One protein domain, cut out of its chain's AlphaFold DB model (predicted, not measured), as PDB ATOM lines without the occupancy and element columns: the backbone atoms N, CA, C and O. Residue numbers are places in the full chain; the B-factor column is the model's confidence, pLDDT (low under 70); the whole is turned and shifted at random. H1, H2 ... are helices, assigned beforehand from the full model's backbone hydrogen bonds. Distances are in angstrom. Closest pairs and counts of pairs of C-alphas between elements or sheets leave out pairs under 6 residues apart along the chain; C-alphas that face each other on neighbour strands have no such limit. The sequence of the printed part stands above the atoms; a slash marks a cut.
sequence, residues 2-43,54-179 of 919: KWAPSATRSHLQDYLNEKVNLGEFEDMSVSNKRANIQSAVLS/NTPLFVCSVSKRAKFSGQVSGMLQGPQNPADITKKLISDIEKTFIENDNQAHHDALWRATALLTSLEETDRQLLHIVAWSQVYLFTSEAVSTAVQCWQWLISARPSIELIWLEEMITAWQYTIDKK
ATOM      1  N   LYS A   2      81.892  93.572  83.819       67.19
ATOM      2  CA  LYS A   2      80.702  93.341  84.677       67.19
ATOM      3  C   LYS A   2      80.977  93.417  86.191       67.19
ATOM      4  O   LYS A   2      80.141  93.925  86.919       67.19
ATOM      5  N   TRP A   3      82.136  92.927  86.638       66.44
ATOM      6  CA  TRP A   3      82.484  92.831  88.066       66.44
ATOM      7  C   TRP A   3      83.266  94.038  88.601       66.44
ATOM      8  O   TRP A   3      82.985  94.511  89.690       66.44
ATOM      9  N   ALA A   4      84.209  94.566  87.815       74.69
ATOM     10  CA  ALA A   4      85.012  95.741  88.162       74.69
ATOM     11  C   ALA A   4      85.085  96.709  86.962       74.69
ATOM     12  O   ALA A   4      86.080  96.708  86.229       74.69
ATOM     13  N   PRO A   5      84.005  97.455  86.663       74.69
ATOM     14  CA  PRO A   5      83.911  98.285  85.463       74.69
ATOM     15  C   PRO A   5      84.982  99.376  85.418       74.69
ATOM     16  O   PRO A   5      85.672  99.483  84.408       74.69
ATOM     17  N   SER A   6      85.162 100.137  86.496       75.06
ATOM     18  CA  SER A   6      86.094 101.270  86.558       75.06
ATOM     19  C   SER A   6      87.555 100.829  86.436       75.06
ATOM     20  O   SER A   6      88.261 101.321  85.562       75.06
ATOM     21  N   ALA A   7      87.977  99.812  87.198       78.69
ATOM     22  CA  ALA A   7      89.323  99.240  87.086       78.69
ATOM     23  C   ALA A   7      89.593  98.657  85.685       78.69
ATOM     24  O   ALA A   7      90.614  98.960  85.070       78.69
ATOM     25  N   THR A   8      88.644  97.886  85.123       81.75
ATOM     26  CA  THR A   8      88.804  97.337  83.760       81.75
ATOM     27  C   THR A   8      88.927  98.462  82.729       81.75
ATOM     28  O   THR A   8      89.758  98.378  81.830       81.75
ATOM     29  N   ARG A   9      88.106  99.518  82.843       81.62
ATOM     30  CA  ARG A   9      88.206 100.693  81.968       81.62
ATOM     31  C   ARG A   9      89.565 101.361  82.119       81.62
ATOM     32  O   ARG A   9      90.170 101.636  81.097       81.62
ATOM     33  N   SER A  10      90.049 101.568  83.342       82.56
ATOM     34  CA  SER A  10      91.339 102.216  83.595       82.56
ATOM     35  C   SER A  10      92.495 101.498  82.887       82.56
ATOM     36  O   SER A  10      93.248 102.142  82.164       82.56
ATOM     37  N   HIS A  11      92.569 100.166  82.983       83.19
ATOM     38  CA  HIS A  11      93.585  99.381  82.265       83.19
ATOM     39  C   HIS A  11      93.450  99.474  80.738       83.19
ATOM     40  O   HIS A  11      94.449  99.575  80.035       83.19
ATOM     41  N   LEU A  12      92.220  99.466  80.206       82.25
ATOM     42  CA  LEU A  12      91.997  99.633  78.764       82.25
ATOM     43  C   LEU A  12      92.378 101.038  78.277       82.25
ATOM     44  O   LEU A  12      92.883 101.179  77.169       82.25
ATOM     45  N   GLN A  13      92.120 102.069  79.084       80.31
ATOM     46  CA  GLN A  13      92.500 103.451  78.781       80.31
ATOM     47  C   GLN A  13      94.018 103.607  78.736       80.31
ATOM     48  O   GLN A  13      94.531 104.290  77.856       80.31
ATOM     49  N   ASP A  14      94.720 102.966  79.666       79.06
ATOM     50  CA  ASP A  14      96.175 103.018  79.740       79.06
ATOM     51  C   ASP A  14      96.837 102.281  78.569       79.06
ATOM     52  O   ASP A  14      97.658 102.860  77.862       79.06
ATOM     53  N   TYR A  15      96.350 101.078  78.252       80.44
ATOM     54  CA  TYR A  15      96.786 100.310  77.081       80.44
ATOM     55  C   TYR A  15      96.663 101.102  75.766       80.44
ATOM     56  O   TYR A  15      97.538 101.040  74.903       80.44
ATOM     57  N   LEU A  16      95.573 101.863  75.603       77.25
ATOM     58  CA  LEU A  16      95.387 102.718  74.429       77.25
ATOM     59  C   LEU A  16      96.423 103.848  74.374       77.25
ATOM     60  O   LEU A  16      96.921 104.146  73.292       77.25
ATOM     61  N   ASN A  17      96.772 104.455  75.511       73.94
ATOM     62  CA  ASN A  17      97.779 105.518  75.552       73.94
ATOM     63  C   ASN A  17      99.189 104.997  75.246       73.94
ATOM     64  O   ASN A  17      99.914 105.651  74.501       73.94
ATOM     65  N   GLU A  18      99.566 103.818  75.751       71.06
ATOM     66  CA  GLU A  18     100.860 103.197  75.423       71.06
ATOM     67  C   GLU A  18     100.998 102.936  73.918       71.06
ATOM     68  O   GLU A  18     102.004 103.297  73.306       71.06
ATOM     69  N   LYS A  19      99.958 102.369  73.292       64.44
ATOM     70  CA  LYS A  19      99.966 102.070  71.851       64.44
ATOM     71  C   LYS A  19      99.976 103.326  70.976       64.44
ATOM     72  O   LYS A  19     100.644 103.329  69.945       64.44
ATOM     73  N   VAL A  20      99.292 104.396  71.388       61.09
ATOM     74  CA  VAL A  20      99.350 105.698  70.696       61.09
ATOM     75  C   VAL A  20     100.750 106.316  70.793       61.09
ATOM     76  O   VAL A  20     101.235 106.865  69.806       61.09
ATOM     77  N   ASN A  21     101.427 106.183  71.937       56.59
ATOM     78  CA  ASN A  21     102.777 106.719  72.134       56.59
ATOM     79  C   ASN A  21     103.861 105.959  71.346       56.59
ATOM     80  O   ASN A  21     104.864 106.559  70.970       56.59
ATOM     81  N   LEU A  22     103.667 104.664  71.073       55.09
ATOM     82  CA  LEU A  22     104.631 103.823  70.348       55.09
ATOM     83  C   LEU A  22     104.544 103.940  68.814       55.09
ATOM     84  O   LEU A  22     105.388 103.384  68.118       55.09
ATOM     85  N   GLY A  23     103.542 104.636  68.262       51.25
ATOM     86  CA  GLY A  23     103.374 104.789  66.806       51.25
ATOM     87  C   GLY A  23     103.074 103.484  66.047       51.25
ATOM     88  O   GLY A  23     103.039 103.479  64.817       51.25
ATOM     89  N   GLU A  24     102.833 102.378  66.756       44.88
ATOM     90  CA  GLU A  24     102.540 101.059  66.191       44.88
ATOM     91  C   GLU A  24     101.068 100.964  65.755       44.88
ATOM     92  O   GLU A  24     100.204 100.471  66.482       44.88
ATOM     93  N   PHE A  25     100.767 101.432  64.542       47.97
ATOM     94  CA  PHE A  25      99.422 101.336  63.956       47.97
ATOM     95  C   PHE A  25      99.095  99.957  63.344       47.97
ATOM     96  O   PHE A  25      97.926  99.676  63.078       47.97
ATOM     97  N   GLU A  26     100.080  99.077  63.123       41.94
ATOM     98  CA  GLU A  26      99.860  97.811  62.394       41.94
ATOM     99  C   GLU A  26      99.079  96.754  63.204       41.94
ATOM    100  O   GLU A  26      98.295  95.984  62.639       41.94
ATOM    101  N   ASP A  27      99.158  96.797  64.537       40.16
ATOM    102  CA  ASP A  27      98.477  95.849  65.435       40.16
ATOM    103  C   ASP A  27      97.045  96.269  65.830       40.16
ATOM    104  O   ASP A  27      96.317  95.541  66.517       40.16
ATOM    105  N   MET A  28      96.572  97.418  65.331       40.72
ATOM    106  CA  MET A  28      95.158  97.799  65.447       40.72
ATOM    107  C   MET A  28      94.242  96.863  64.630       40.72
ATOM    108  O   MET A  28      93.040  96.781  64.892       40.72
ATOM    109  N   SER A  29      94.805  96.112  63.673       38.94
ATOM    110  CA  SER A  29      94.075  95.257  62.726       38.94
ATOM    111  C   SER A  29      93.777  93.835  63.236       38.94
ATOM    112  O   SER A  29      92.714  93.288  62.927       38.94
ATOM    113  N   VAL A  30      94.604  93.256  64.120       38.38
ATOM    114  CA  VAL A  30      94.273  91.987  64.817       38.38
ATOM    115  C   VAL A  30      93.191  92.214  65.892       38.38
ATOM    116  O   VAL A  30      92.504  91.291  66.338       38.38
ATOM    117  N   SER A  31      92.914  93.484  66.205       40.34
ATOM    118  CA  SER A  31      91.768  93.936  66.992       40.34
ATOM    119  C   SER A  31      90.472  94.137  66.196       40.34
ATOM    120  O   SER A  31      89.494  94.590  66.783       40.34
ATOM    121  N   ASN A  32      90.341  93.702  64.937       34.44
ATOM    122  CA  ASN A  32      89.029  93.728  64.256       34.44
ATOM    123  C   ASN A  32      87.998  92.730  64.829       34.44
ATOM    124  O   ASN A  32      86.799  92.900  64.626       34.44
ATOM    125  N   LYS A  33      88.413  91.758  65.659       36.66
ATOM    126  CA  LYS A  33      87.486  90.995  66.531       36.66
ATOM    127  C   LYS A  33      87.225  91.667  67.893       36.66
ATOM    128  O   LYS A  33      86.354  91.225  68.638       36.66
ATOM    129  N   ARG A  34      87.926  92.766  68.197       38.75
ATOM    130  CA  ARG A  34      87.762  93.647  69.371       38.75
ATOM    131  C   ARG A  34      87.334  95.081  69.015       38.75
ATOM    132  O   ARG A  34      87.131  95.880  69.921       38.75
ATOM    133  N   ALA A  35      87.038  95.388  67.753       33.91
ATOM    134  CA  ALA A  35      86.139  96.489  67.393       33.91
ATOM    135  C   ALA A  35      84.744  96.261  68.015       33.91
ATOM    136  O   ALA A  35      84.044  97.206  68.364       33.91
ATOM    137  N   ASN A  36      84.419  94.998  68.318       37.84
ATOM    138  CA  ASN A  36      83.358  94.604  69.235       37.84
ATOM    139  C   ASN A  36      83.634  94.906  70.715       37.84
ATOM    140  O   ASN A  36      82.773  94.628  71.514       37.84
ATOM    141  N   ILE A  37      84.769  95.451  71.149       40.75
ATOM    142  CA  ILE A  37      84.954  95.951  72.526       40.75
ATOM    143  C   ILE A  37      84.625  97.430  72.576       40.75
ATOM    144  O   ILE A  37      83.936  97.824  73.499       40.75
ATOM    145  N   GLN A  38      84.987  98.242  71.579       36.69
ATOM    146  CA  GLN A  38      84.356  99.558  71.471       36.69
ATOM    147  C   GLN A  38      82.851  99.375  71.250       36.69
ATOM    148  O   GLN A  38      82.084  99.879  72.059       36.69
ATOM    149  N   SER A  39      82.415  98.546  70.293       35.03
ATOM    150  CA  SER A  39      80.985  98.300  70.054       35.03
ATOM    151  C   SER A  39      80.274  97.526  71.176       35.03
ATOM    152  O   SER A  39      79.116  97.831  71.403       35.03
ATOM    153  N   ALA A  40      80.913  96.610  71.931       37.81
ATOM    154  CA  ALA A  40      80.280  95.926  73.077       37.81
ATOM    155  C   ALA A  40      80.409  96.662  74.406       37.81
ATOM    156  O   ALA A  40      79.558  96.480  75.272       37.81
ATOM    157  N   VAL A  41      81.412  97.519  74.599       41.66
ATOM    158  CA  VAL A  41      81.408  98.486  75.708       41.66
ATOM    159  C   VAL A  41      80.359  99.559  75.431       41.66
ATOM    160  O   VAL A  41      79.638  99.916  76.355       41.66
ATOM    161  N   LEU A  42      80.187  99.974  74.169       37.44
ATOM    162  CA  LEU A  42      79.094 100.842  73.724       37.44
ATOM    163  C   LEU A  42      77.727 100.138  73.840       37.44
ATOM    164  O   LEU A  42      76.826 100.690  74.463       37.44
ATOM    165  N   SER A  43      77.564  98.908  73.340       35.94
ATOM    166  CA  SER A  43      76.267  98.210  73.297       35.94
ATOM    167  C   SER A  43      75.830  97.647  74.650       35.94
ATOM    168  O   SER A  43      74.653  97.748  74.982       35.94
ATOM    169  N   ASN A  54      78.278 107.172  79.945       51.03
ATOM    170  CA  ASN A  54      79.584 106.554  80.211       51.03
ATOM    171  C   ASN A  54      80.586 106.625  79.047       51.03
ATOM    172  O   ASN A  54      81.796 106.608  79.284       51.03
ATOM    173  N   THR A  55      80.122 106.724  77.800       57.75
ATOM    174  CA  THR A  55      81.010 106.834  76.627       57.75
ATOM    175  C   THR A  55      81.785 108.155  76.601       57.75
ATOM    176  O   THR A  55      83.007 108.109  76.439       57.75
ATOM    177  N   PRO A  56      81.145 109.326  76.817       69.00
ATOM    178  CA  PRO A  56      81.866 110.593  76.905       69.00
ATOM    179  C   PRO A  56      82.904 110.600  78.031       69.00
ATOM    180  O   PRO A  56      84.013 111.085  77.830       69.00
ATOM    181  N   LEU A  57      82.588 110.001  79.188       69.06
ATOM    182  CA  LEU A  57      83.512 109.894  80.324       69.06
ATOM    183  C   LEU A  57      84.748 109.048  79.993       69.06
ATOM    184  O   LEU A  57      85.864 109.421  80.356       69.06
ATOM    185  N   PHE A  58      84.571 107.935  79.271       74.56
ATOM    186  CA  PHE A  58      85.689 107.093  78.847       74.56
ATOM    187  C   PHE A  58      86.637 107.844  77.906       74.56
ATOM    188  O   PHE A  58      87.839 107.874  78.163       74.56
ATOM    189  N   VAL A  59      86.101 108.476  76.856       76.94
ATOM    190  CA  VAL A  59      86.903 109.241  75.883       76.94
ATOM    191  C   VAL A  59      87.576 110.436  76.557       76.94
ATOM    192  O   VAL A  59      88.763 110.663  76.353       76.94
ATOM    193  N   CYS A  60      86.853 111.155  77.418       78.88
ATOM    194  CA  CYS A  60      87.392 112.282  78.174       78.88
ATOM    195  C   CYS A  60      88.583 111.865  79.051       78.88
ATOM    196  O   CYS A  60      89.615 112.530  79.023       78.88
ATOM    197  N   SER A  61      88.488 110.740  79.769       79.31
ATOM    198  CA  SER A  61      89.596 110.214  80.581       79.31
ATOM    199  C   SER A  61      90.832 109.874  79.736       79.31
ATOM    200  O   SER A  61      91.938 110.279  80.091       79.31
ATOM    201  N   VAL A  62      90.661 109.199  78.588       80.50
ATOM    202  CA  VAL A  62      91.779 108.884  77.671       80.50
ATOM    203  C   VAL A  62      92.444 110.166  77.173       80.50
ATOM    204  O   VAL A  62      93.655 110.323  77.317       80.50
ATOM    205  N   SER A  63      91.653 111.117  76.667       85.00
ATOM    206  CA  SER A  63      92.160 112.399  76.168       85.00
ATOM    207  C   SER A  63      92.880 113.205  77.250       85.00
ATOM    208  O   SER A  63      93.898 113.834  76.968       85.00
ATOM    209  N   LYS A  64      92.389 113.178  78.498       86.81
ATOM    210  CA  LYS A  64      93.062 113.816  79.640       86.81
ATOM    211  C   LYS A  64      94.418 113.170  79.917       86.81
ATOM    212  O   LYS A  64      95.412 113.890  79.967       86.81
ATOM    213  N   ARG A  65      94.479 111.838  80.040       89.31
ATOM    214  CA  ARG A  65      95.741 111.107  80.263       89.31
ATOM    215  C   ARG A  65      96.766 111.422  79.171       89.31
ATOM    216  O   ARG A  65      97.886 111.798  79.499       89.31
ATOM    217  N   ALA A  66      96.363 111.373  77.899       86.56
ATOM    218  CA  ALA A  66      97.228 111.718  76.771       86.56
ATOM    219  C   ALA A  66      97.711 113.180  76.828       86.56
ATOM    220  O   ALA A  66      98.905 113.443  76.691       86.56
ATOM    221  N   LYS A  67      96.808 114.137  77.101       91.12
ATOM    222  CA  LYS A  67      97.146 115.565  77.236       91.12
ATOM    223  C   LYS A  67      98.200 115.794  78.320       91.12
ATOM    224  O   LYS A  67      99.207 116.446  78.055       91.12
ATOM    225  N   PHE A  68      97.965 115.305  79.536       92.00
ATOM    226  CA  PHE A  68      98.851 115.582  80.670       92.00
ATOM    227  C   PHE A  68     100.149 114.774  80.610       92.00
ATOM    228  O   PHE A  68     101.201 115.318  80.939       92.00
ATOM    229  N   SER A  69     100.108 113.538  80.106       89.38
ATOM    230  CA  SER A  69     101.321 112.773  79.796       89.38
ATOM    231  C   SER A  69     102.181 113.499  78.754       89.38
ATOM    232  O   SER A  69     103.380 113.671  78.964       89.38
ATOM    233  N   GLY A  70     101.568 114.037  77.692       87.31
ATOM    234  CA  GLY A  70     102.264 114.846  76.689       87.31
ATOM    235  C   GLY A  70     102.850 116.145  77.255       87.31
ATOM    236  O   GLY A  70     103.992 116.483  76.951       87.31
ATOM    237  N   GLN A  71     102.113 116.850  78.123       90.25
ATOM    238  CA  GLN A  71     102.619 118.051  78.803       90.25
ATOM    239  C   GLN A  71     103.853 117.746  79.654       90.25
ATOM    240  O   GLN A  71     104.846 118.463  79.556       90.25
ATOM    241  N   VAL A  72     103.809 116.685  80.461       89.88
ATOM    242  CA  VAL A  72     104.942 116.300  81.312       89.88
ATOM    243  C   VAL A  72     106.119 115.792  80.488       89.88
ATOM    244  O   VAL A  72     107.248 116.177  80.771       89.88
ATOM    245  N   SER A  73     105.874 115.014  79.433       86.75
ATOM    246  CA  SER A  73     106.924 114.605  78.494       86.75
ATOM    247  C   SER A  73     107.631 115.825  77.888       86.75
ATOM    248  O   SER A  73     108.858 115.900  77.896       86.75
ATOM    249  N   GLY A  74     106.873 116.855  77.487       86.81
ATOM    250  CA  GLY A  74     107.434 118.131  77.035       86.81
ATOM    251  C   GLY A  74     108.215 118.889  78.119       86.81
ATOM    252  O   GLY A  74     109.238 119.498  77.818       86.81
ATOM    253  N   MET A  75     107.780 118.834  79.384       87.06
ATOM    254  CA  MET A  75     108.517 119.429  80.510       87.06
ATOM    255  C   MET A  75     109.839 118.700  80.785       87.06
ATOM    256  O   MET A  75     110.843 119.361  81.034       87.06
ATOM    257  N   LEU A  76     109.850 117.364  80.702       85.44
ATOM    258  CA  LEU A  76     111.038 116.523  80.901       85.44
ATOM    259  C   LEU A  76     112.066 116.662  79.770       85.44
ATOM    260  O   LEU A  76     113.256 116.499  80.009       85.44
ATOM    261  N   GLN A  77     111.623 116.984  78.551       84.50
ATOM    262  CA  GLN A  77     112.505 117.316  77.422       84.50
ATOM    263  C   GLN A  77     113.062 118.750  77.494       84.50
ATOM    264  O   GLN A  77     113.914 119.127  76.688       84.50
ATOM    265  N   GLY A  78     112.567 119.566  78.429       81.06
ATOM    266  CA  GLY A  78     113.039 120.925  78.657       81.06
ATOM    267  C   GLY A  78     114.396 120.992  79.375       81.06
ATOM    268  O   GLY A  78     114.938 119.981  79.809       81.06
ATOM    269  N   PRO A  79     114.955 122.202  79.557       70.81
ATOM    270  CA  PRO A  79     116.265 122.399  80.187       70.81
ATOM    271  C   PRO A  79     116.269 122.228  81.720       70.81
ATOM    272  O   PRO A  79     117.308 122.419  82.345       70.81
ATOM    273  N   GLN A  80     115.119 121.952  82.345       76.75
ATOM    274  CA  GLN A  80     114.981 121.858  83.803       76.75
ATOM    275  C   GLN A  80     115.195 120.424  84.286       76.75
ATOM    276  O   GLN A  80     114.707 119.478  83.672       76.75
ATOM    277  N   ASN A  81     115.873 120.259  85.424       81.88
ATOM    278  CA  ASN A  81     116.058 118.942  86.023       81.88
ATOM    279  C   ASN A  81     114.719 118.371  86.530       81.88
ATOM    280  O   ASN A  81     113.904 119.127  87.069       81.88
ATOM    281  N   PRO A  82     114.513 117.039  86.479       79.50
ATOM    282  CA  PRO A  82     113.306 116.395  87.002       79.50
ATOM    283  C   PRO A  82     112.978 116.768  88.456       79.50
ATOM    284  O   PRO A  82     111.818 116.976  88.787       79.50
ATOM    285  N   ALA A  83     113.991 116.943  89.313       83.19
ATOM    286  CA  ALA A  83     113.802 117.346  90.710       83.19
ATOM    287  C   ALA A  83     113.243 118.776  90.866       83.19
ATOM    288  O   ALA A  83     112.434 119.033  91.760       83.19
ATOM    289  N   ASP A  84     113.641 119.705  89.992       85.00
ATOM    290  CA  ASP A  84     113.128 121.079  90.005       85.00
ATOM    291  C   ASP A  84     111.692 121.124  89.467       85.00
ATOM    292  O   ASP A  84     110.855 121.867  89.985       85.00
ATOM    293  N   ILE A  85     111.384 120.263  88.491       86.50
ATOM    294  CA  ILE A  85     110.021 120.060  87.991       86.50
ATOM    295  C   ILE A  85     109.124 119.508  89.107       86.50
ATOM    296  O   ILE A  85     108.034 120.044  89.317       86.50
ATOM    297  N   THR A  86     109.577 118.501  89.862       87.50
ATOM    298  CA  THR A  86     108.828 117.953  91.005       87.50
ATOM    299  C   THR A  86     108.526 119.030  92.045       87.50
ATOM    300  O   THR A  86     107.367 119.208  92.417       87.50
ATOM    301  N   LYS A  87     109.530 119.815  92.463       89.69
ATOM    302  CA  LYS A  87     109.332 120.920  93.419       89.69
ATOM    303  C   LYS A  87     108.348 121.965  92.907       89.69
ATOM    304  O   LYS A  87     107.505 122.436  93.667       89.69
ATOM    305  N   LYS A  88     108.436 122.315  91.622       91.06
ATOM    306  CA  LYS A  88     107.510 123.258  90.996       91.06
ATOM    307  C   LYS A  88     106.076 122.728  91.013       91.06
ATOM    308  O   LYS A  88     105.185 123.458  91.422       91.06
ATOM    309  N   LEU A  89     105.853 121.471  90.622       90.25
ATOM    310  CA  LEU A  89     104.511 120.879  90.614       90.25
ATOM    311  C   LEU A  89     103.919 120.756  92.021       90.25
ATOM    312  O   LEU A  89     102.728 121.000  92.193       90.25
ATOM    313  N   ILE A  90     104.737 120.425  93.024       91.62
ATOM    314  CA  ILE A  90     104.309 120.426  94.428       91.62
ATOM    315  C   ILE A  90     103.883 121.839  94.845       91.62
ATOM    316  O   ILE A  90     102.770 122.012  95.333       91.62
ATOM    317  N   SER A  91     104.708 122.854  94.570       92.06
ATOM    318  CA  SER A  91     104.386 124.251  94.890       92.06
ATOM    319  C   SER A  91     103.143 124.759  94.149       92.06
ATOM    320  O   SER A  91     102.337 125.481  94.738       92.06
ATOM    321  N   ASP A  92     102.950 124.361  92.888       91.25
ATOM    322  CA  ASP A  92     101.757 124.696  92.107       91.25
ATOM    323  C   ASP A  92     100.495 124.115  92.767       91.25
ATOM    324  O   ASP A  92      99.492 124.816  92.879       91.25
ATOM    325  N   ILE A  93     100.546 122.865  93.249       91.69
ATOM    326  CA  ILE A  93      99.437 122.233  93.982       91.69
ATOM    327  C   ILE A  93      99.198 122.944  95.320       91.69
ATOM    328  O   ILE A  93      98.058 123.292  95.624       91.69
ATOM    329  N   GLU A  94     100.246 123.216  96.096       90.75
ATOM    330  CA  GLU A  94     100.131 123.903  97.389       90.75
ATOM    331  C   GLU A  94      99.502 125.294  97.260       90.75
ATOM    332  O   GLU A  94      98.661 125.686  98.072       90.75
ATOM    333  N   LYS A  95      99.845 126.022  96.193       91.12
ATOM    334  CA  LYS A  95      99.255 127.326  95.889       91.12
ATOM    335  C   LYS A  95      97.740 127.236  95.667       91.12
ATOM    336  O   LYS A  95      97.006 128.120  96.108       91.12
ATOM    337  N   THR A  96      97.257 126.150  95.058       90.25
ATOM    338  CA  THR A  96      95.818 125.969  94.790       90.25
ATOM    339  C   THR A  96      94.980 125.840  96.061       90.25
ATOM    340  O   THR A  96      93.809 126.214  96.058       90.25
ATOM    341  N   PHE A  97      95.577 125.385  97.167       88.56
ATOM    342  CA  PHE A  97      94.896 125.290  98.461       88.56
ATOM    343  C   PHE A  97      94.584 126.672  99.043       88.56
ATOM    344  O   PHE A  97      93.536 126.862  99.653       88.56
ATOM    345  N   ILE A  98      95.483 127.639  98.830       85.12
ATOM    346  CA  ILE A  98      95.323 129.026  99.292       85.12
ATOM    347  C   ILE A  98      94.285 129.752  98.433       85.12
ATOM    348  O   ILE A  98      93.452 130.490  98.952       85.12
ATOM    349  N   GLU A  99      94.332 129.537  97.118       88.44
ATOM    350  CA  GLU A  99      93.436 130.193  96.156       88.44
ATOM    351  C   GLU A  99      92.041 129.546  96.095       88.44
ATOM    352  O   GLU A  99      91.113 130.151  95.559       88.44
ATOM    353  N   ASN A 100      91.871 128.349  96.678       88.19
ATOM    354  CA  ASN A 100      90.636 127.555  96.666       88.19
ATOM    355  C   ASN A 100      90.098 127.312  95.235       88.19
ATOM    356  O   ASN A 100      88.889 127.306  94.992       88.19
ATOM    357  N   ASP A 101      91.014 127.135  94.275       91.94
ATOM    358  CA  ASP A 101      90.706 126.965  92.851       91.94
ATOM    359  C   ASP A 101      90.733 125.481  92.448       91.94
ATOM    360  O   ASP A 101      91.788 124.868  92.257       91.94
ATOM    361  N   ASN A 102      89.537 124.914  92.261       91.06
ATOM    362  CA  ASN A 102      89.349 123.524  91.843       91.06
ATOM    363  C   ASN A 102      89.904 123.225  90.439       91.06
ATOM    364  O   ASN A 102      90.324 122.097  90.176       91.06
ATOM    365  N   GLN A 103      89.897 124.191  89.515       91.94
ATOM    366  CA  GLN A 103      90.367 123.964  88.147       91.94
ATOM    367  C   GLN A 103      91.896 123.970  88.086       91.94
ATOM    368  O   GLN A 103      92.493 123.104  87.440       91.94
ATOM    369  N   ALA A 104      92.531 124.911  88.789       91.44
ATOM    370  CA  ALA A 104      93.982 124.920  88.933       91.44
ATOM    371  C   ALA A 104      94.471 123.653  89.651       91.44
ATOM    372  O   ALA A 104      95.434 123.028  89.193       91.44
ATOM    373  N   HIS A 105      93.776 123.238  90.721       93.94
ATOM    374  CA  HIS A 105      94.071 121.999  91.451       93.94
ATOM    375  C   HIS A 105      93.979 120.782  90.533       93.94
ATOM    376  O   HIS A 105      94.916 119.984  90.486       93.94
ATOM    377  N   HIS A 106      92.907 120.689  89.735       94.00
ATOM    378  CA  HIS A 106      92.742 119.627  88.746       94.00
ATOM    379  C   HIS A 106      93.964 119.534  87.826       94.00
ATOM    380  O   HIS A 106      94.619 118.494  87.753       94.00
ATOM    381  N   ASP A 107      94.317 120.619  87.145       93.31
ATOM    382  CA  ASP A 107      95.407 120.597  86.170       93.31
ATOM    383  C   ASP A 107      96.779 120.322  86.809       93.31
ATOM    384  O   ASP A 107      97.608 119.629  86.210       93.31
ATOM    385  N   ALA A 108      97.029 120.831  88.016       93.62
ATOM    386  CA  ALA A 108      98.274 120.595  88.740       93.62
ATOM    387  C   ALA A 108      98.398 119.136  89.216       93.62
ATOM    388  O   ALA A 108      99.443 118.512  89.011       93.62
ATOM    389  N   LEU A 109      97.319 118.554  89.754       94.88
ATOM    390  CA  LEU A 109      97.295 117.168  90.226       94.88
ATOM    391  C   LEU A 109      97.447 116.158  89.080       94.88
ATOM    392  O   LEU A 109      98.176 115.169  89.207       94.88
ATOM    393  N   TRP A 110      96.819 116.425  87.930       94.94
ATOM    394  CA  TRP A 110      96.982 115.595  86.734       94.94
ATOM    395  C   TRP A 110      98.414 115.643  86.179       94.94
ATOM    396  O   TRP A 110      98.928 114.604  85.762       94.94
ATOM    397  N   ARG A 111      99.093 116.802  86.216       94.19
ATOM    398  CA  ARG A 111     100.526 116.905  85.871       94.19
ATOM    399  C   ARG A 111     101.412 116.146  86.862       94.19
ATOM    400  O   ARG A 111     102.300 115.417  86.435       94.19
ATOM    401  N   ALA A 112     101.158 116.267  88.164       93.50
ATOM    402  CA  ALA A 112     101.899 115.521  89.186       93.50
ATOM    403  C   ALA A 112     101.746 114.000  89.017       93.50
ATOM    404  O   ALA A 112     102.727 113.262  89.073       93.50
ATOM    405  N   THR A 113     100.527 113.538  88.730       94.19
ATOM    406  CA  THR A 113     100.243 112.117  88.475       94.19
ATOM    407  C   THR A 113     100.933 111.634  87.202       94.19
ATOM    408  O   THR A 113     101.572 110.585  87.218       94.19
ATOM    409  N   ALA A 114     100.883 112.422  86.124       92.25
ATOM    410  CA  ALA A 114     101.592 112.122  84.884       92.25
ATOM    411  C   ALA A 114     103.107 111.973  85.113       92.25
ATOM    412  O   ALA A 114     103.710 111.011  84.639       92.25
ATOM    413  N   LEU A 115     103.712 112.862  85.908       91.06
ATOM    414  CA  LEU A 115     105.124 112.760  86.276       91.06
ATOM    415  C   LEU A 115     105.424 111.480  87.065       91.06
ATOM    416  O   LEU A 115     106.346 110.757  86.697       91.06
ATOM    417  N   LEU A 116     104.612 111.131  88.067       90.75
ATOM    418  CA  LEU A 116     104.770 109.869  88.806       90.75
ATOM    419  C   LEU A 116     104.681 108.627  87.909       90.75
ATOM    420  O   LEU A 116     105.379 107.641  88.169       90.75
ATOM    421  N   THR A 117     103.833 108.661  86.875       89.62
ATOM    422  CA  THR A 117     103.716 107.552  85.916       89.62
ATOM    423  C   THR A 117     104.922 107.434  84.986       89.62
ATOM    424  O   THR A 117     105.239 106.326  84.568       89.62
ATOM    425  N   SER A 118     105.610 108.541  84.689       86.62
ATOM    426  CA  SER A 118     106.763 108.566  83.777       86.62
ATOM    427  C   SER A 118     108.114 108.309  84.452       86.62
ATOM    428  O   SER A 118     109.066 107.954  83.765       86.62
ATOM    429  N   LEU A 119     108.231 108.503  85.770       84.19
ATOM    430  CA  LEU A 119     109.480 108.274  86.506       84.19
ATOM    431  C   LEU A 119     109.705 106.781  86.796       84.19
ATOM    432  O   LEU A 119     108.776 106.077  87.175       84.19
ATOM    433  N   GLU A 120     110.945 106.294  86.700       77.69
ATOM    434  CA  GLU A 120     111.288 104.916  87.096       77.69
ATOM    435  C   GLU A 120     111.346 104.754  88.624       77.69
ATOM    436  O   GLU A 120     110.805 103.791  89.169       77.69
ATOM    437  N   GLU A 121     111.896 105.733  89.342       83.19
ATOM    438  CA  GLU A 121     111.906 105.770  90.811       83.19
ATOM    439  C   GLU A 121     110.669 106.486  91.376       83.19
ATOM    440  O   GLU A 121     110.047 107.326  90.721       83.19
ATOM    441  N   THR A 122     110.268 106.133  92.599       82.06
ATOM    442  CA  THR A 122     109.113 106.747  93.272       82.06
ATOM    443  C   THR A 122     109.559 107.897  94.165       82.06
ATOM    444  O   THR A 122     110.132 107.676  95.231       82.06
ATOM    445  N   ASP A 123     109.234 109.127  93.770       87.50
ATOM    446  CA  ASP A 123     109.366 110.291  94.643       87.50
ATOM    447  C   ASP A 123     108.267 110.263  95.722       87.50
ATOM    448  O   ASP A 123     107.072 110.372  95.429       87.50
ATOM    449  N   ARG A 124     108.677 110.101  96.987       89.38
ATOM    450  CA  ARG A 124     107.752 110.020  98.128       89.38
ATOM    451  C   ARG A 124     106.996 111.321  98.385       89.38
ATOM    452  O   ARG A 124     105.840 111.253  98.788       89.38
ATOM    453  N   GLN A 125     107.610 112.484  98.159       90.69
ATOM    454  CA  GLN A 125     106.947 113.773  98.387       90.69
ATOM    455  C   GLN A 125     105.853 114.000  97.348       90.69
ATOM    456  O   GLN A 125     104.739 114.404  97.687       90.69
ATOM    457  N   LEU A 126     106.144 113.670  96.090       91.44
ATOM    458  CA  LEU A 126     105.166 113.777  95.015       91.44
ATOM    459  C   LEU A 126     104.009 112.782  95.203       91.44
ATOM    460  O   LEU A 126     102.850 113.159  95.038       91.44
ATOM    461  N   LEU A 127     104.305 111.540  95.611       93.50
ATOM    462  CA  LEU A 127     103.277 110.544  95.930       93.50
ATOM    463  C   LEU A 127     102.384 110.994  97.095       93.50
ATOM    464  O   LEU A 127     101.161 110.882  96.999       93.50
ATOM    465  N   HIS A 128     102.984 111.532  98.160       94.06
ATOM    466  CA  HIS A 128     102.261 112.072  99.307       94.06
ATOM    467  C   HIS A 128     101.293 113.181  98.878       94.06
ATOM    468  O   HIS A 128     100.099 113.091  99.152       94.06
ATOM    469  N   ILE A 129     101.756 114.178  98.119       92.75
ATOM    470  CA  ILE A 129     100.890 115.264  97.632       92.75
ATOM    471  C   ILE A 129      99.747 114.726  96.762       92.75
ATOM    472  O   ILE A 129      98.603 115.155  96.926       92.75
ATOM    473  N   VAL A 130     100.008 113.743  95.894       94.31
ATOM    474  CA  VAL A 130      98.953 113.122  95.074       94.31
ATOM    475  C   VAL A 130      97.926 112.362  95.923       94.31
ATOM    476  O   VAL A 130      96.740 112.359  95.590       94.31
ATOM    477  N   ALA A 131      98.346 111.744  97.027       94.56
ATOM    478  CA  ALA A 131      97.459 111.042  97.955       94.56
ATOM    479  C   ALA A 131      96.736 111.964  98.958       94.56
ATOM    480  O   ALA A 131      95.694 111.567  99.480       94.56
ATOM    481  N   TRP A 132      97.253 113.170  99.227       95.19
ATOM    482  CA  TRP A 132      96.757 114.072 100.281       95.19
ATOM    483  C   TRP A 132      96.089 115.358  99.791       95.19
ATOM    484  O   TRP A 132      95.383 116.000 100.566       95.19
ATOM    485  N   SER A 133      96.289 115.769  98.539       93.38
ATOM    486  CA  SER A 133      95.843 117.089  98.060       93.38
ATOM    487  C   SER A 133      94.352 117.385  98.302       93.38
ATOM    488  O   SER A 133      93.993 118.508  98.652       93.38
ATOM    489  N   GLN A 134      93.485 116.378  98.194       92.62
ATOM    490  CA  GLN A 134      92.038 116.471  98.412       92.62
ATOM    491  C   GLN A 134      91.629 116.638  99.881       92.62
ATOM    492  O   GLN A 134      90.478 116.942 100.175       92.62
ATOM    493  N   VAL A 135      92.544 116.390 100.818       93.06
ATOM    494  CA  VAL A 135      92.322 116.638 102.247       93.06
ATOM    495  C   VAL A 135      92.575 118.108 102.578       93.06
ATOM    496  O   VAL A 135      91.884 118.668 103.428       93.06
ATOM    497  N   TYR A 136      93.528 118.743 101.888       91.25
ATOM    498  CA  TYR A 136      93.796 120.178 102.012       91.25
ATOM    499  C   TYR A 136      92.750 121.023 101.278       91.25
ATOM    500  O   TYR A 136      92.281 122.020 101.821       91.25
ATOM    501  N   LEU A 137      92.330 120.590 100.085       93.12
ATOM    502  CA  LEU A 137      91.208 121.161  99.341       93.12
ATOM    503  C   LEU A 137      90.018 120.196  99.377       93.12
ATOM    504  O   LEU A 137      89.814 119.394  98.467       93.12
ATOM    505  N   PHE A 138      89.243 120.245 100.462       94.44
ATOM    506  CA  PHE A 138      88.160 119.292 100.713       94.44
ATOM    507  C   PHE A 138      86.864 119.666  99.973       94.44
ATOM    508  O   PHE A 138      85.887 120.108 100.575       94.44
ATOM    509  N   THR A 139      86.854 119.491  98.648       95.06
ATOM    510  CA  THR A 139      85.701 119.741  97.760       95.06
ATOM    511  C   THR A 139      85.298 118.479  96.987       95.06
ATOM    512  O   THR A 139      86.052 117.502  96.905       95.06
ATOM    513  N   SER A 140      84.090 118.470  96.408       94.12
ATOM    514  CA  SER A 140      83.609 117.319  95.625       94.12
ATOM    515  C   SER A 140      84.439 117.129  94.351       94.12
ATOM    516  O   SER A 140      84.752 116.004  93.955       94.12
ATOM    517  N   GLU A 141      84.827 118.238  93.728       93.81
ATOM    518  CA  GLU A 141      85.627 118.309  92.511       93.81
ATOM    519  C   GLU A 141      87.074 117.863  92.759       93.81
ATOM    520  O   GLU A 141      87.614 117.076  91.973       93.81
ATOM    521  N   ALA A 142      87.687 118.296  93.866       94.44
ATOM    522  CA  ALA A 142      89.050 117.915  94.226       94.44
ATOM    523  C   ALA A 142      89.158 116.415  94.541       94.44
ATOM    524  O   ALA A 142      90.036 115.742  93.998       94.44
ATOM    525  N   VAL A 143      88.230 115.849  95.330       95.56
ATOM    526  CA  VAL A 143      88.212 114.396  95.593       95.56
ATOM    527  C   VAL A 143      87.917 113.603  94.319       95.56
ATOM    528  O   VAL A 143      88.557 112.580  94.077       95.56
ATOM    529  N   SER A 144      87.002 114.069  93.461       94.81
ATOM    530  CA  SER A 144      86.742 113.412  92.171       94.81
ATOM    531  C   SER A 144      87.992 113.381  91.283       94.81
ATOM    532  O   SER A 144      88.297 112.353  90.671       94.81
ATOM    533  N   THR A 145      88.742 114.484  91.247       94.19
ATOM    534  CA  THR A 145      90.019 114.578  90.529       94.19
ATOM    535  C   THR A 145      91.052 113.624  91.123       94.19
ATOM    536  O   THR A 145      91.680 112.874  90.374       94.19
ATOM    537  N   ALA A 146      91.194 113.596  92.451       95.69
ATOM    538  CA  ALA A 146      92.117 112.701  93.139       95.69
ATOM    539  C   ALA A 146      91.804 111.229  92.850       95.69
ATOM    540  O   ALA A 146      92.695 110.492  92.438       95.69
ATOM    541  N   VAL A 147      90.534 110.817  92.928       94.75
ATOM    542  CA  VAL A 147      90.111 109.446  92.594       94.75
ATOM    543  C   VAL A 147      90.448 109.084  91.144       94.75
ATOM    544  O   VAL A 147      90.962 107.993  90.898       94.75
ATOM    545  N   GLN A 148      90.218 109.984  90.181       91.50
ATOM    546  CA  GLN A 148      90.590 109.748  88.777       91.50
ATOM    547  C   GLN A 148      92.110 109.590  88.605       91.50
ATOM    548  O   GLN A 148      92.560 108.701  87.876       91.50
ATOM    549  N   CYS A 149      92.895 110.417  89.298       93.94
ATOM    550  CA  CYS A 149      94.354 110.343  89.301       93.94
ATOM    551  C   CYS A 149      94.856 109.041  89.940       93.94
ATOM    552  O   CYS A 149      95.713 108.374  89.366       93.94
ATOM    553  N   TRP A 150      94.282 108.614  91.068       94.94
ATOM    554  CA  TRP A 150      94.623 107.346  91.720       94.94
ATOM    555  C   TRP A 150      94.285 106.143  90.844       94.94
ATOM    556  O   TRP A 150      95.108 105.247  90.684       94.94
ATOM    557  N   GLN A 151      93.107 106.135  90.211       91.25
ATOM    558  CA  GLN A 151      92.723 105.077  89.275       91.25
ATOM    559  C   GLN A 151      93.701 104.964  88.100       91.25
ATOM    560  O   GLN A 151      93.981 103.849  87.652       91.25
ATOM    561  N   TRP A 152      94.210 106.094  87.598       92.31
ATOM    562  CA  TRP A 152      95.248 106.107  86.569       92.31
ATOM    563  C   TRP A 152      96.581 105.581  87.110       92.31
ATOM    564  O   TRP A 152      97.140 104.648  86.531       92.31
ATOM    565  N   LEU A 153      97.037 106.106  88.249       91.56
ATOM    566  CA  LEU A 153      98.298 105.741  88.887       91.56
ATOM    567  C   LEU A 153      98.397 104.234  89.159       91.56
ATOM    568  O   LEU A 153      99.387 103.610  88.789       91.56
ATOM    569  N   ILE A 154      97.345 103.641  89.733       89.88
ATOM    570  CA  ILE A 154      97.279 102.204  90.040       89.88
ATOM    571  C   ILE A 154      97.290 101.367  88.755       89.88
ATOM    572  O   ILE A 154      97.911 100.306  88.717       89.88
ATOM    573  N   SER A 155      96.621 101.835  87.693       88.38
ATOM    574  CA  SER A 155      96.609 101.114  86.414       88.38
ATOM    575  C   SER A 155      97.951 101.152  85.685       88.38
ATOM    576  O   SER A 155      98.325 100.130  85.119       88.38
ATOM    577  N   ALA A 156      98.654 102.289  85.735       88.12
ATOM    578  CA  ALA A 156      99.906 102.516  85.016       88.12
ATOM    579  C   ALA A 156     101.131 101.994  85.779       88.12
ATOM    580  O   ALA A 156     102.085 101.503  85.179       88.12
ATOM    581  N   ARG A 157     101.124 102.071  87.117       88.62
ATOM    582  CA  ARG A 157     102.235 101.614  87.966       88.62
ATOM    583  C   ARG A 157     101.744 100.729  89.118       88.62
ATOM    584  O   ARG A 157     101.649 101.186  90.256       88.62
ATOM    585  N   PRO A 158     101.513  99.427  88.877       86.69
ATOM    586  CA  PRO A 158     101.093  98.497  89.930       86.69
ATOM    587  C   PRO A 158     102.108  98.343  91.078       86.69
ATOM    588  O   PRO A 158     101.730  98.007  92.197       86.69
ATOM    589  N   SER A 159     103.400  98.604  90.836       89.44
ATOM    590  CA  SER A 159     104.469  98.443  91.836       89.44
ATOM    591  C   SER A 159     104.359  99.392  93.035       89.44
ATOM    592  O   SER A 159     104.830  99.053  94.118       89.44
ATOM    593  N   ILE A 160     103.731 100.559  92.865       90.31
ATOM    594  CA  ILE A 160     103.589 101.581  93.919       90.31
ATOM    595  C   ILE A 160     102.238 101.516  94.637       90.31
ATOM    596  O   ILE A 160     102.003 102.284  95.567       90.31
ATOM    597  N   GLU A 161     101.350 100.606  94.232       90.88
ATOM    598  CA  GLU A 161      99.967 100.549  94.711       90.88
ATOM    599  C   GLU A 161      99.871 100.367  96.234       90.88
ATOM    600  O   GLU A 161      99.066 101.037  96.874       90.88
ATOM    601  N   LEU A 162     100.702  99.511  96.840       92.62
ATOM    602  CA  LEU A 162     100.686  99.303  98.295       92.62
ATOM    603  C   LEU A 162     101.173 100.540  99.065       92.62
ATOM    604  O   LEU A 162     100.581 100.897 100.079       92.62
ATOM    605  N   ILE A 163     102.208 101.217  98.560       93.50
ATOM    606  CA  ILE A 163     102.765 102.431  99.178       93.50
ATOM    607  C   ILE A 163     101.746 103.573  99.076       93.50
ATOM    608  O   ILE A 163     101.484 104.280 100.044       93.50
ATOM    609  N   TRP A 164     101.115 103.721  97.910       94.75
ATOM    610  CA  TRP A 164     100.025 104.672  97.715       94.75
ATOM    611  C   TRP A 164      98.840 104.380  98.649       94.75
ATOM    612  O   TRP A 164      98.279 105.306  99.235       94.75
ATOM    613  N   LEU A 165      98.463 103.106  98.809       95.50
ATOM    614  CA  LEU A 165      97.355 102.702  99.673       95.50
ATOM    615  C   LEU A 165      97.618 103.103 101.132       95.50
ATOM    616  O   LEU A 165      96.698 103.558 101.809       95.50
ATOM    617  N   GLU A 166      98.860 102.991 101.604       95.31
ATOM    618  CA  GLU A 166      99.272 103.436 102.941       95.31
ATOM    619  C   GLU A 166      99.098 104.952 103.127       95.31
ATOM    620  O   GLU A 166      98.480 105.398 104.100       95.31
ATOM    621  N   GLU A 167      99.570 105.748 102.164       95.62
ATOM    622  CA  GLU A 167      99.411 107.208 102.175       95.62
ATOM    623  C   GLU A 167      97.933 107.618 102.134       95.62
ATOM    624  O   GLU A 167      97.499 108.458 102.923       95.62
ATOM    625  N   MET A 168      97.126 106.979 101.281       96.56
ATOM    626  CA  MET A 168      95.690 107.258 101.161       96.56
ATOM    627  C   MET A 168      94.927 106.906 102.447       96.56
ATOM    628  O   MET A 168      94.058 107.670 102.870       96.56
ATOM    629  N   ILE A 169      95.270 105.797 103.115       96.62
ATOM    630  CA  ILE A 169      94.683 105.440 104.419       96.62
ATOM    631  C   ILE A 169      95.045 106.479 105.485       96.62
ATOM    632  O   ILE A 169      94.212 106.807 106.332       96.62
ATOM    633  N   THR A 170      96.262 107.017 105.444       96.12
ATOM    634  CA  THR A 170      96.691 108.064 106.381       96.12
ATOM    635  C   THR A 170      95.965 109.383 106.104       96.12
ATOM    636  O   THR A 170      95.467 110.013 107.039       96.12
ATOM    637  N   ALA A 171      95.788 109.746 104.831       96.38
ATOM    638  CA  ALA A 171      94.967 110.882 104.420       96.38
ATOM    639  C   ALA A 171      93.502 110.719 104.876       96.38
ATOM    640  O   ALA A 171      92.904 111.656 105.402       96.38
ATOM    641  N   TRP A 172      92.932 109.514 104.751       96.56
ATOM    642  CA  TRP A 172      91.599 109.195 105.269       96.56
ATOM    643  C   TRP A 172      91.522 109.362 106.791       96.56
ATOM    644  O   TRP A 172      90.601 110.017 107.283       96.56
ATOM    645  N   GLN A 173      92.501 108.834 107.533       95.38
ATOM    646  CA  GLN A 173      92.573 108.984 108.989       95.38
ATOM    647  C   GLN A 173      92.599 110.457 109.404       95.38
ATOM    648  O   GLN A 173      91.876 110.848 110.315       95.38
ATOM    649  N   TYR A 174      93.349 111.292 108.688       95.50
ATOM    650  CA  TYR A 174      93.375 112.725 108.958       95.50
ATOM    651  C   TYR A 174      91.986 113.371 108.818       95.50
ATOM    652  O   TYR A 174      91.641 114.250 109.606       95.50
ATOM    653  N   THR A 175      91.147 112.920 107.872       95.69
ATOM    654  CA  THR A 175      89.762 113.423 107.766       95.69
ATOM    655  C   THR A 175      88.901 113.066 108.980       95.69
ATOM    656  O   THR A 175      88.023 113.850 109.341       95.69
ATOM    657  N   ILE A 176      89.176 111.932 109.636       94.06
ATOM    658  CA  ILE A 176      88.530 111.525 110.892       94.06
ATOM    659  C   ILE A 176      89.025 112.418 112.031       94.06
ATOM    660  O   ILE A 176      88.220 113.011 112.747       94.06
ATOM    661  N   ASP A 177      90.344 112.566 112.161       92.88
ATOM    662  CA  ASP A 177      90.974 113.322 113.248       92.88
ATOM    663  C   ASP A 177      90.600 114.816 113.199       92.88
ATOM    664  O   ASP A 177      90.438 115.463 114.236       92.88
ATOM    665  N   LYS A 178      90.412 115.364 111.992       93.00
ATOM    666  CA  LYS A 178      89.924 116.734 111.758       93.00
ATOM    667  C   LYS A 178      88.401 116.869 111.736       93.00
ATOM    668  O   LYS A 178      87.926 117.988 111.555       93.00
ATOM    669  N   LYS A 179      87.648 115.778 111.923       93.62
ATOM    670  CA  LYS A 179      86.174 115.763 111.924       93.62
ATOM    671  C   LYS A 179      85.572 116.408 110.667       93.62
ATOM    672  O   LYS A 179      84.676 117.246 110.736       93.62
TER     673      LYS A 179
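AT A GLANCE: This is residues 2 to 43 and 54 to 179 of the 919 residues of an uncharacterized protein of Cimex lectularius (UniProt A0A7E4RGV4). Five helices, H5 to H9, make an up-and-down bundle, each running against the one before it in the chain, and the long helix H4 crosses the bundle at H6. H1 packs on both H4 and H8, and beyond it residues 29 to 37, with H2 and part of H3, stick out. The printed part has 168 residues with nine named helices, H1 to H9 in chain order, and no named strand; the class is all helix. It is compact, with a radius of gyration of the C-alphas of 17.0 A, and spans 51 by 41 by 28 A.

HOW THE PARTS SIT: Start at H4, residues 54 to 76, the longest helix. Its residues 65 to 72 touch H6, residues 102 to 118, at a steep tilt of 67 degrees, only just short of about perpendicular; the closest C-alphas, Ser 69 and Ala 114, are 5.1 A apart. Its residues 58 to 66 touch H1, residues 5 to 21, at a steep tilt of 44 degrees, closest at C-alphas 62 and 13, 5.6 A. Look next at H5, residues 82 to 99, which forms a hairpin with H6 at a shallow tilt of 21 degrees, closest at C-alphas 96 and 105, 5.5 A. H8, residues 140 to 156, touches H6 at a shallow tilt of 11 degrees, the same way, closest at C-alphas 145 and 106, 6.0 A. H7, residues 124 to 136, forms a hairpin with H8, closest at C-alphas 134 and 143, 5.2 A. H9, residues 158 to 177, touches H7 at 36 degrees, only just steep, closest at C-alphas 168 and 131, 5.3 A. H3, residues 35 to 43, is close to but not clearly touching H4; H2, residues 30 to 33, is apart from H4. Every O i to N i+4 pair is within hydrogen-bond range in H1, H3, H4, H6 and H8, against 12 of 14 in H5, 6 of 9 in H7 and 14 of 16 in H9; H2 is too short for such a pair.

IN THESE COORDINATES: Find C-alpha 54 at (79.584, 106.554, 80.211); from there H4 runs 33.0 A to C-alpha 76 at (111.038, 116.523, 80.901). H1 is 24.6 A long, H5 25.9 A, H6 24.3 A and H8 24.4 A. H9 runs 29.4 A, with a kink of 29 degrees near residue 165, to C-alpha 177 at (90.974, 113.322, 113.248).

THE WHOLE: The C-alphas of Glu 26 and Lys 179, the two farthest apart, are 54.4 A apart. Residues 44 to 53 are not printed, and C-alphas 43 and 54 stand 11.3 A apart across this cut. Of the links printed whole, none is long. Mean pLDDT of the printed part is 81.1; residues 2 to 3, 19 to 43 and 54 to 57 are under 70.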